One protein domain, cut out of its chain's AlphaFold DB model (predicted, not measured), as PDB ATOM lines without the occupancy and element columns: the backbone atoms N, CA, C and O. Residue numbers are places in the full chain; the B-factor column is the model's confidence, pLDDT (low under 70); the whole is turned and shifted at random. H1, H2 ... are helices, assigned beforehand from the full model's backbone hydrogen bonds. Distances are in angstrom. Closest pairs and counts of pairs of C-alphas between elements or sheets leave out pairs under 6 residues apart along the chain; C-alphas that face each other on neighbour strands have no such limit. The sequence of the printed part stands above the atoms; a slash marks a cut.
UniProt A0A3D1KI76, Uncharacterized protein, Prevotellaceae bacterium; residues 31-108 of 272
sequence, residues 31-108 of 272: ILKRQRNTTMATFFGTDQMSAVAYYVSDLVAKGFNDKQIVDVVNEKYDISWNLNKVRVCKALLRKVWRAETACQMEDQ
ATOM      1  N   ILE A  31      23.886  47.211  43.271       43.72
ATOM      2  CA  ILE A  31      23.678  48.442  42.501       43.72
ATOM      3  C   ILE A  31      23.562  48.111  41.011       43.72
ATOM      4  O   ILE A  31      22.581  48.507  40.382       43.72
ATOM      5  N   LEU A  32      24.451  47.272  40.471       41.88
ATOM      6  CA  LEU A  32      24.366  46.803  39.081       41.88
ATOM      7  C   LEU A  32      23.130  45.921  38.833       41.88
ATOM      8  O   LEU A  32      22.472  46.031  37.800       41.88
ATOM      9  N   LYS A  33      22.745  45.053  39.781       42.09
ATOM     10  CA  LYS A  33      21.476  44.292  39.696       42.09
ATOM     11  C   LYS A  33      20.250  45.210  39.749       42.09
ATOM     12  O   LYS A  33      19.276  44.972  39.040       42.09
ATOM     13  N   ARG A  34      20.287  46.263  40.568       41.91
ATOM     14  CA  ARG A  34      19.182  47.210  40.765       41.91
ATOM     15  C   ARG A  34      19.018  48.144  39.570       41.91
ATOM     16  O   ARG A  34      17.888  48.361  39.151       41.91
ATOM     17  N   GLN A  35      20.115  48.609  38.973       45.56
ATOM     18  CA  GLN A  35      20.080  49.384  37.731       45.56
ATOM     19  C   GLN A  35      19.563  48.547  36.553       45.56
ATOM     20  O   GLN A  35      18.702  49.021  35.812       45.56
ATOM     21  N   ARG A  36      19.969  47.273  36.437       49.19
ATOM     22  CA  ARG A  36      19.367  46.341  35.466       49.19
ATOM     23  C   ARG A  36      17.856  46.171  35.678       49.19
ATOM     24  O   ARG A  36      17.099  46.194  34.708       49.19
ATOM     25  N   ASN A  37      17.407  46.068  36.937       46.94
ATOM     26  CA  ASN A  37      15.986  45.892  37.277       46.94
ATOM     27  C   ASN A  37      15.139  47.105  36.885       46.94
ATOM     28  O   ASN A  37      14.043  46.932  36.359       46.94
ATOM     29  N   THR A  38      15.635  48.324  37.108       49.12
ATOM     30  CA  THR A  38      14.879  49.545  36.807       49.12
ATOM     31  C   THR A  38      14.704  49.755  35.305       49.12
ATOM     32  O   THR A  38      13.601  50.076  34.873       49.12
ATOM     33  N   THR A  39      15.743  49.514  34.501       51.16
ATOM     34  CA  THR A  39      15.695  49.749  33.048       51.16
ATOM     35  C   THR A  39      14.863  48.698  32.312       51.16
ATOM     36  O   THR A  39      14.220  49.006  31.318       51.16
ATOM     37  N   MET A  40      14.811  47.455  32.801       48.56
ATOM     38  CA  MET A  40      13.932  46.432  32.219       48.56
ATOM     39  C   MET A  40      12.472  46.605  32.651       48.56
ATOM     40  O   MET A  40      11.564  46.433  31.841       48.56
ATOM     41  N   ALA A  41      12.219  46.984  33.906       48.97
ATOM     42  CA  ALA A  41      10.861  47.177  34.414       48.97
ATOM     43  C   ALA A  41      10.129  48.351  33.739       48.97
ATOM     44  O   ALA A  41       8.927  48.252  33.493       48.97
ATOM     45  N   THR A  42      10.837  49.433  33.392       52.78
ATOM     46  CA  THR A  42      10.250  50.583  32.680       52.78
ATOM     47  C   THR A  42       9.863  50.257  31.239       52.78
ATOM     48  O   THR A  42       8.858  50.774  30.762       52.78
ATOM     49  N   PHE A  43      10.609  49.380  30.560       50.91
ATOM     50  CA  PHE A  43      10.328  48.994  29.172       50.91
ATOM     51  C   PHE A  43       9.310  47.852  29.037       50.91
ATOM     52  O   PHE A  43       8.585  47.803  28.050       50.91
ATOM     53  N   PHE A  44       9.231  46.937  30.009       56.06
ATOM     54  CA  PHE A  44       8.385  45.740  29.916       56.06
ATOM     55  C   PHE A  44       7.061  45.816  30.710       56.06
ATOM     56  O   PHE A  44       6.249  44.893  30.651       56.06
ATOM     57  N   GLY A  45       6.796  46.921  31.416       56.75
ATOM     58  CA  GLY A  45       5.451  47.337  31.849       56.75
ATOM     59  C   GLY A  45       4.748  46.504  32.933       56.75
ATOM     60  O   GLY A  45       3.714  46.928  33.437       56.75
ATOM     61  N   THR A  46       5.278  45.354  33.354       61.69
ATOM     62  CA  THR A  46       4.741  44.550  34.468       61.69
ATOM     63  C   THR A  46       5.860  43.779  35.170       61.69
ATOM     64  O   THR A  46       6.834  43.373  34.536       61.69
ATOM     65  N   ASP A  47       5.707  43.534  36.475       66.00
ATOM     66  CA  ASP A  47       6.670  42.771  37.293       66.00
ATOM     67  C   ASP A  47       6.978  41.389  36.674       66.00
ATOM     68  O   ASP A  47       8.134  40.981  36.550       66.00
ATOM     69  N   GLN A  48       5.947  40.735  36.124       65.56
ATOM     70  CA  GLN A  48       6.054  39.461  35.405       65.56
ATOM     71  C   GLN A  48       6.907  39.561  34.133       65.56
ATOM     72  O   GLN A  48       7.769  38.716  33.901       65.56
ATOM     73  N   MET A  49       6.727  40.605  33.320       68.56
ATOM     74  CA  MET A  49       7.508  40.760  32.089       68.56
ATOM     75  C   MET A  49       8.973  41.106  32.372       68.56
ATOM     76  O   MET A  49       9.845  40.712  31.598       68.56
ATOM     77  N   SER A  50       9.270  41.748  33.508       74.12
ATOM     78  CA  SER A  50      10.653  41.940  33.958       74.12
ATOM     79  C   SER A  50      11.328  40.599  34.293       74.12
ATOM     80  O   SER A  50      12.431  40.326  33.819       74.12
ATOM     81  N   ALA A  51      10.637  39.706  35.013       82.38
ATOM     82  CA  ALA A  51      11.141  38.375  35.353       82.38
ATOM     83  C   ALA A  51      11.330  37.485  34.111       82.38
ATOM     84  O   ALA A  51      12.329  36.765  34.008       82.38
ATOM     85  N   VAL A  52      10.411  37.565  33.143       85.06
ATOM     86  CA  VAL A  52      10.529  36.860  31.857       85.06
ATOM     87  C   VAL A  52      11.717  37.393  31.052       85.06
ATOM     88  O   VAL A  52      12.505  36.595  30.551       85.06
ATOM     89  N   ALA A  53      11.913  38.714  30.973       84.50
ATOM     90  CA  ALA A  53      13.049  39.313  30.268       84.50
ATOM     91  C   ALA A  53      14.401  38.867  30.855       84.50
ATOM     92  O   ALA A  53      15.330  38.561  30.104       84.50
ATOM     93  N   TYR A  54      14.502  38.739  32.183       86.50
ATOM     94  CA  TYR A  54      15.684  38.165  32.833       86.50
ATOM     95  C   TYR A  54      15.937  36.726  32.427       86.50
ATOM     96  O   TYR A  54      17.061  36.360  32.078       86.50
ATOM     97  N   TYR A  55      14.896  35.907  32.451       91.00
ATOM     98  CA  TYR A  55      15.028  34.513  32.073       91.00
ATOM     99  C   TYR A  55      15.408  34.354  30.595       91.00
ATOM    100  O   TYR A  55      16.310  33.587  30.266       91.00
ATOM    101  N   VAL A  56      14.806  35.154  29.711       90.75
ATOM    102  CA  VAL A  56      15.183  35.232  28.294       90.75
ATOM    103  C   VAL A  56      16.639  35.660  28.142       90.75
ATOM    104  O   VAL A  56      17.343  35.093  27.312       90.75
ATOM    105  N   SER A  57      17.128  36.603  28.953       90.69
ATOM    106  CA  SER A  57      18.526  37.036  28.883       90.69
ATOM    107  C   SER A  57      19.524  35.917  29.176       90.69
ATOM    108  O   SER A  57      20.516  35.783  28.460       90.69
ATOM    109  N   ASP A  58      19.220  35.059  30.152       91.75
ATOM    110  CA  ASP A  58      20.024  33.882  30.491       91.75
ATOM    111  C   ASP A  58      19.977  32.826  29.373       91.75
ATOM    112  O   ASP A  58      21.007  32.281  28.978       91.75
ATOM    113  N   LEU A  59      18.804  32.586  28.778       93.44
ATOM    114  CA  LEU A  59      18.666  31.685  27.626       93.44
ATOM    115  C   LEU A  59      19.423  32.194  26.390       93.44
ATOM    116  O   LEU A  59      20.040  31.411  25.668       93.44
ATOM    117  N   VAL A  60      19.418  33.507  26.158       92.19
ATOM    118  CA  VAL A  60      20.183  34.133  25.074       92.19
ATOM    119  C   VAL A  60      21.682  34.006  25.334       92.19
ATOM    120  O   VAL A  60      22.415  33.649  24.414       92.19
ATOM    121  N   ALA A  61      22.137  34.225  26.571       90.19
ATOM    122  CA  ALA A  61      23.536  34.039  26.956       90.19
ATOM    123  C   ALA A  61      23.996  32.576  26.809       90.19
ATOM    124  O   ALA A  61      25.133  32.318  26.425       90.19
ATOM    125  N   LYS A  62      23.094  31.615  27.045       92.62
ATOM    126  CA  LYS A  62      23.325  30.176  26.838       92.62
ATOM    127  C   LYS A  62      23.244  29.727  25.372       92.62
ATOM    128  O   LYS A  62      23.550  28.573  25.085       92.62
ATOM    129  N   GLY A  63      22.849  30.603  24.445       92.88
ATOM    130  CA  GLY A  63      22.835  30.318  23.006       92.88
ATOM    131  C   GLY A  63      21.593  29.585  22.488       92.88
ATOM    132  O   GLY A  63      21.651  28.980  21.418       92.88
ATOM    133  N   PHE A  64      20.466  29.627  23.204       93.44
ATOM    134  CA  PHE A  64      19.217  29.015  22.733       93.44
ATOM    135  C   PHE A  64      18.664  29.718  21.481       93.44
ATOM    136  O   PHE A  64      18.753  30.941  21.328       93.44
ATOM    137  N   ASN A  65      18.050  28.941  20.583       93.44
ATOM    138  CA  ASN A  65      17.375  29.468  19.396       93.44
ATOM    139  C   ASN A  65      16.025  30.109  19.767       93.44
ATOM    140  O   ASN A  65      15.378  29.685  20.721       93.44
ATOM    141  N   ASP A  66      15.545  31.072  18.977       91.38
ATOM    142  CA  ASP A  66      14.324  31.841  19.259       91.38
ATOM    143  C   ASP A  66      13.101  30.941  19.509       91.38
ATOM    144  O   ASP A  66      12.307  31.220  20.399       91.38
ATOM    145  N   LYS A  67      12.972  29.834  18.764       92.25
ATOM    146  CA  LYS A  67      11.883  28.857  18.951       92.25
ATOM    147  C   LYS A  67      11.975  28.135  20.296       92.25
ATOM    148  O   LYS A  67      10.992  28.066  21.015       92.25
ATOM    149  N   GLN A  68      13.173  27.678  20.658       93.25
ATOM    150  CA  GLN A  68      13.408  27.007  21.939       93.25
ATOM    151  C   GLN A  68      13.165  27.964  23.110       93.25
ATOM    152  O   GLN A  68      12.661  27.552  24.146       93.25
ATOM    153  N   ILE A  69      13.494  29.249  22.938       92.25
ATOM    154  CA  ILE A  69      13.203  30.280  23.935       92.25
ATOM    155  C   ILE A  69      11.692  30.416  24.138       92.25
ATOM    156  O   ILE A  69      11.259  30.465  25.283       92.25
ATOM    157  N   VAL A  70      10.889  30.449  23.065       93.19
ATOM    158  CA  VAL A  70       9.419  30.492  23.177       93.19
ATOM    159  C   VAL A  70       8.902  29.291  23.967       93.19
ATOM    160  O   VAL A  70       8.164  29.483  24.928       93.19
ATOM    161  N   ASP A  71       9.320  28.081  23.594       92.94
ATOM    162  CA  ASP A  71       8.831  26.847  24.218       92.94
ATOM    163  C   ASP A  71       9.142  26.827  25.724       92.94
ATOM    164  O   ASP A  71       8.250  26.627  26.547       92.94
ATOM    165  N   VAL A  72      10.387  27.141  26.088       92.88
ATOM    166  CA  VAL A  72      10.867  27.118  27.479       92.88
ATOM    167  C   VAL A  72      10.266  28.255  28.321       92.88
ATOM    168  O   VAL A  72      10.007  28.084  29.513       92.88
ATOM    169  N   VAL A  73      10.029  29.430  27.730       91.44
ATOM    170  CA  VAL A  73       9.372  30.554  28.422       91.44
ATOM    171  C   VAL A  73       7.891  30.261  28.655       91.44
ATOM    172  O   VAL A  73       7.400  30.501  29.760       91.44
ATOM    173  N   ASN A  74       7.201  29.713  27.651       90.75
ATOM    174  CA  ASN A  74       5.789  29.347  27.751       90.75
ATOM    175  C   ASN A  74       5.578  28.245  28.795       90.75
ATOM    176  O   ASN A  74       4.678  28.363  29.620       90.75
ATOM    177  N   GLU A  75       6.442  27.224  28.813       92.25
ATOM    178  CA  GLU A  75       6.392  26.135  29.797       92.25
ATOM    179  C   GLU A  75       6.584  26.641  31.233       92.25
ATOM    180  O   GLU A  75       5.878  26.223  32.148       92.25
ATOM    181  N   LYS A  76       7.531  27.561  31.449       89.56
ATOM    182  CA  LYS A  76       7.891  28.012  32.797       89.56
ATOM    183  C   LYS A  76       6.897  28.997  33.408       89.56
ATOM    184  O   LYS A  76       6.687  28.964  34.619       89.56
ATOM    185  N   TYR A  77       6.368  29.917  32.606       86.44
ATOM    186  CA  TYR A  77       5.533  31.016  33.101       86.44
ATOM    187  C   TYR A  77       4.040  30.831  32.809       86.44
ATOM    188  O   TYR A  77       3.251  31.646  33.277       86.44
ATOM    189  N   ASP A  78       3.652  29.784  32.069       86.44
ATOM    190  CA  ASP A  78       2.272  29.541  31.618       86.44
ATOM    191  C   ASP A  78       1.683  30.750  30.859       86.44
ATOM    192  O   ASP A  78       0.537  31.163  31.033       86.44
ATOM    193  N   ILE A  79       2.517  31.380  30.021       84.19
ATOM    194  CA  ILE A  79       2.159  32.545  29.199       84.19
ATOM    195  C   ILE A  79       2.171  32.125  27.731       84.19
ATOM    196  O   ILE A  79       3.017  31.347  27.308       84.19
ATOM    197  N   SER A  80       1.273  32.685  26.921       84.94
ATOM    198  CA  SER A  80       1.316  32.541  25.462       84.94
ATOM    199  C   SER A  80       2.234  33.601  24.834       84.94
ATOM    200  O   SER A  80       1.801  34.693  24.440       84.94
ATOM    201  N   TRP A  81       3.540  33.319  24.786       85.12
ATOM    202  CA  TRP A  81       4.492  34.093  23.991       85.12
ATOM    203  C   TRP A  81       4.600  33.567  22.563       85.12
ATOM    204  O   TRP A  81       4.548  32.368  22.294       85.12
ATOM    205  N   ASN A  82       4.787  34.510  21.639       87.06
ATOM    206  CA  ASN A  82       5.031  34.241  20.231       87.06
ATOM    207  C   ASN A  82       6.482  34.596  19.857       87.06
ATOM    208  O   ASN A  82       7.206  35.263  20.601       87.06
ATOM    209  N   LEU A  83       6.900  34.168  18.665       89.31
ATOM    210  CA  LEU A  83       8.258  34.403  18.165       89.31
ATOM    211  C   LEU A  83       8.599  35.900  18.049       89.31
ATOM    212  O   LEU A  83       9.740  36.295  18.284       89.31
ATOM    213  N   ASN A  84       7.620  36.742  17.708       85.25
ATOM    214  CA  ASN A  84       7.824  38.185  17.568       85.25
ATOM    215  C   ASN A  84       8.142  38.845  18.915       85.25
ATOM    216  O   ASN A  84       9.095  39.616  18.992       85.25
ATOM    217  N   LYS A  85       7.442  38.472  19.993       85.38
ATOM    218  CA  LYS A  85       7.730  38.942  21.357       85.38
ATOM    219  C   LYS A  85       9.152  38.585  21.787       85.38
ATOM    220  O   LYS A  85       9.853  39.441  22.320       85.38
ATOM    221  N   VAL A  86       9.625  37.373  21.478       88.38
ATOM    222  CA  VAL A  86      11.021  36.977  21.745       88.38
ATOM    223  C   VAL A  86      12.007  37.834  20.952       88.38
ATOM    224  O   VAL A  86      13.001  38.295  21.509       88.38
ATOM    225  N   ARG A  87      11.740  38.101  19.668       87.31
ATOM    226  CA  ARG A  87      12.610  38.946  18.831       87.31
ATOM    227  C   ARG A  87      12.704  40.378  19.349       87.31
ATOM    228  O   ARG A  87      13.816  40.900  19.445       87.31
ATOM    229  N   VAL A  88      11.571  40.976  19.715       85.31
ATOM    230  CA  VAL A  88      11.508  42.315  20.320       85.31
ATOM    231  C   VAL A  88      12.247  42.323  21.656       85.31
ATOM    232  O   VAL A  88      13.125  43.157  21.862       85.31
ATOM    233  N   CYS A  89      11.998  41.337  22.523       86.38
ATOM    234  CA  CYS A  89      12.691  41.210  23.804       86.38
ATOM    235  C   CYS A  89      14.212  41.100  23.621       86.38
ATOM    236  O   CYS A  89      14.966  41.814  24.276       86.38
ATOM    237  N   LYS A  90      14.686  40.292  22.663       89.31
ATOM    238  CA  LYS A  90      16.113  40.197  22.317       89.31
ATOM    239  C   LYS A  90      16.679  41.513  21.783       89.31
ATOM    240  O   LYS A  90      17.831  41.830  22.070       89.31
ATOM    241  N   ALA A  91      15.922  42.260  20.981       86.56
ATOM    242  CA  ALA A  91      16.356  43.561  20.473       86.56
ATOM    243  C   ALA A  91      16.520  44.578  21.609       86.56
ATOM    244  O   ALA A  91      17.578  45.202  21.712       86.56
ATOM    245  N   LEU A  92      15.533  44.656  22.500       85.50
ATOM    246  CA  LEU A  92      15.582  45.485  23.703       85.50
ATOM    247  C   LEU A  92      16.740  45.076  24.615       85.50
ATOM    248  O   LEU A  92      17.530  45.923  25.016       85.50
ATOM    249  N   LEU A  93      16.920  43.778  24.855       88.44
ATOM    250  CA  LEU A  93      18.025  43.254  25.652       88.44
ATOM    251  C   LEU A  93      19.389  43.647  25.080       88.44
ATOM    252  O   LEU A  93      20.258  44.092  25.821       88.44
ATOM    253  N   ARG A  94      19.569  43.569  23.755       87.44
ATOM    254  CA  ARG A  94      20.792  44.055  23.098       87.44
ATOM    255  C   ARG A  94      20.987  45.561  23.278       87.44
ATOM    256  O   ARG A  94      22.126  45.991  23.429       87.44
ATOM    257  N   LYS A  95      19.919  46.364  23.236       85.62
ATOM    258  CA  LYS A  95      19.988  47.817  23.471       85.62
ATOM    259  C   LYS A  95      20.424  48.105  24.909       85.62
ATOM    260  O   LYS A  95      21.374  48.857  25.106       85.62
ATOM    261  N   VAL A  96      19.811  47.429  25.883       84.50
ATOM    262  CA  VAL A  96      20.164  47.547  27.305       84.50
ATOM    263  C   VAL A  96      21.601  47.105  27.553       84.50
ATOM    264  O   VAL A  96      22.350  47.854  28.161       84.50
ATOM    265  N   TRP A  97      22.033  45.956  27.028       87.50
ATOM    266  CA  TRP A  97      23.415  45.494  27.190       87.50
ATOM    267  C   TRP A  97      24.438  46.443  26.580       87.50
ATOM    268  O   TRP A  97      25.490  46.652  27.174       87.50
ATOM    269  N   ARG A  98      24.149  47.043  25.419       84.81
ATOM    270  CA  ARG A  98      25.036  48.058  24.835       84.81
ATOM    271  C   ARG A  98      25.125  49.298  25.713       84.81
ATOM    272  O   ARG A  98      26.228  49.780  25.934       84.81
ATOM    273  N   ALA A  99      23.993  49.783  26.219       80.50
ATOM    274  CA  ALA A  99      23.961  50.935  27.114       80.50
ATOM    275  C   ALA A  99      24.680  50.644  28.443       80.50
ATOM    276  O   ALA A  99      25.484  51.452  28.893       80.50
ATOM    277  N   GLU A 100      24.449  49.471  29.032       83.69
ATOM    278  CA  GLU A 100      25.105  49.030  30.264       83.69
ATOM    279  C   GLU A 100      26.614  48.862  30.059       83.69
ATOM    280  O   GLU A 100      27.391  49.353  30.865       83.69
ATOM    281  N   THR A 101      27.041  48.246  28.953       79.88
ATOM    282  CA  THR A 101      28.470  48.099  28.634       79.88
ATOM    283  C   THR A 101      29.125  49.461  28.403       79.88
ATOM    284  O   THR A 101      30.237  49.681  28.866       79.88
ATOM    285  N   ALA A 102      28.450  50.389  27.717       80.75
ATOM    286  CA  ALA A 102      28.948  51.752  27.532       80.75
ATOM    287  C   ALA A 102      29.131  52.471  28.877       80.75
ATOM    288  O   ALA A 102      30.213  52.981  29.142       80.75
ATOM    289  N   CYS A 103      28.122  52.410  29.750       81.44
ATOM    290  CA  CYS A 103      28.177  52.973  31.099       81.44
ATOM    291  C   CYS A 103      29.312  52.346  31.933       81.44
ATOM    292  O   CYS A 103      30.126  53.054  32.510       81.44
ATOM    293  N   GLN A 104      29.445  51.015  31.915       81.31
ATOM    294  CA  GLN A 104      30.522  50.308  32.619       81.31
ATOM    295  C   GLN A 104      31.915  50.707  32.115       81.31
ATOM    296  O   GLN A 104      32.841  50.834  32.913       81.31
ATOM    297  N   MET A 105      32.084  50.904  30.803       81.94
ATOM    298  CA  MET A 105      33.348  51.394  30.245       81.94
ATOM    299  C   MET A 105      33.640  52.831  30.691       81.94
ATOM    300  O   MET A 105      34.778  53.136  31.038       81.94
ATOM    301  N   GLU A 106      32.632  53.707  30.713       88.94
ATOM    302  CA  GLU A 106      32.769  55.081  31.213       88.94
ATOM    303  C   GLU A 106      33.149  55.112  32.701       88.94
ATOM    304  O   GLU A 106      34.067  55.842  33.075       88.94
ATOM    305  N   ASP A 107      32.524  54.270  33.527       89.12
ATOM    306  CA  ASP A 107      32.840  54.132  34.953       89.12
ATOM    307  C   ASP A 107      34.281  53.647  35.172       89.12
ATOM    308  O   ASP A 107      35.011  54.199  35.999       89.12
ATOM    309  N   GLN A 108      34.732  52.657  34.392       88.62
ATOM    310  CA  GLN A 108      36.121  52.188  34.427       88.62
ATOM    311  C   GLN A 108      37.099  53.303  34.043       88.62
ATOM    312  O   GLN A 108      38.087  53.528  34.742       88.62
TER     313      GLN A 108
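Overview. This is residues 31 to 108 of the 272 residues of an uncharacterized protein of Prevotellaceae bacterium (UniProt A0A3D1KI76). A long helix, H4, starts at H3, crosses H2 and runs on past the H2 and H3 hairpin along the longest axis, while H1 packs across residues 47 to 53 of H2. The printed part has 78 residues with four named helices, H1 to H4 along the chain, and no named strand: all helix. It is compact, radius of gyration of the C-alphas 12.9 A, and spans 39 by 25 by 17 A.

Along the chain. H1, residues 31 to 44, begins at C-alpha 31 (23.678, 48.442, 42.501) and is 20.0 A long. H2, residues 47 to 61, measures 21.6 A, and H3, residues 66 to 77, 16.4 A. H4, residues 83 to 108, measures 36.8 A and ends at C-alpha 108 (36.121, 52.188, 34.427).

Arrangement. H2, the hub, touches H1 (closest C-alphas Ala 41 and Ser 50, 5.3 A), H3 (Leu 59 and Ile 69, 6.7 A) and, about perpendicular at 79 degrees, H4 (Ala 53 and Cys 89, 6.7 A). H1 and H3 are apart. Every O i to N i+4 pair is within hydrogen-bond range in H2, H3 and H4, and 9 of 10 in H1.

Size, cuts and confidence. The printed part has no cut, and its three links are tight. Residues 31 to 49 are under pLDDT 70.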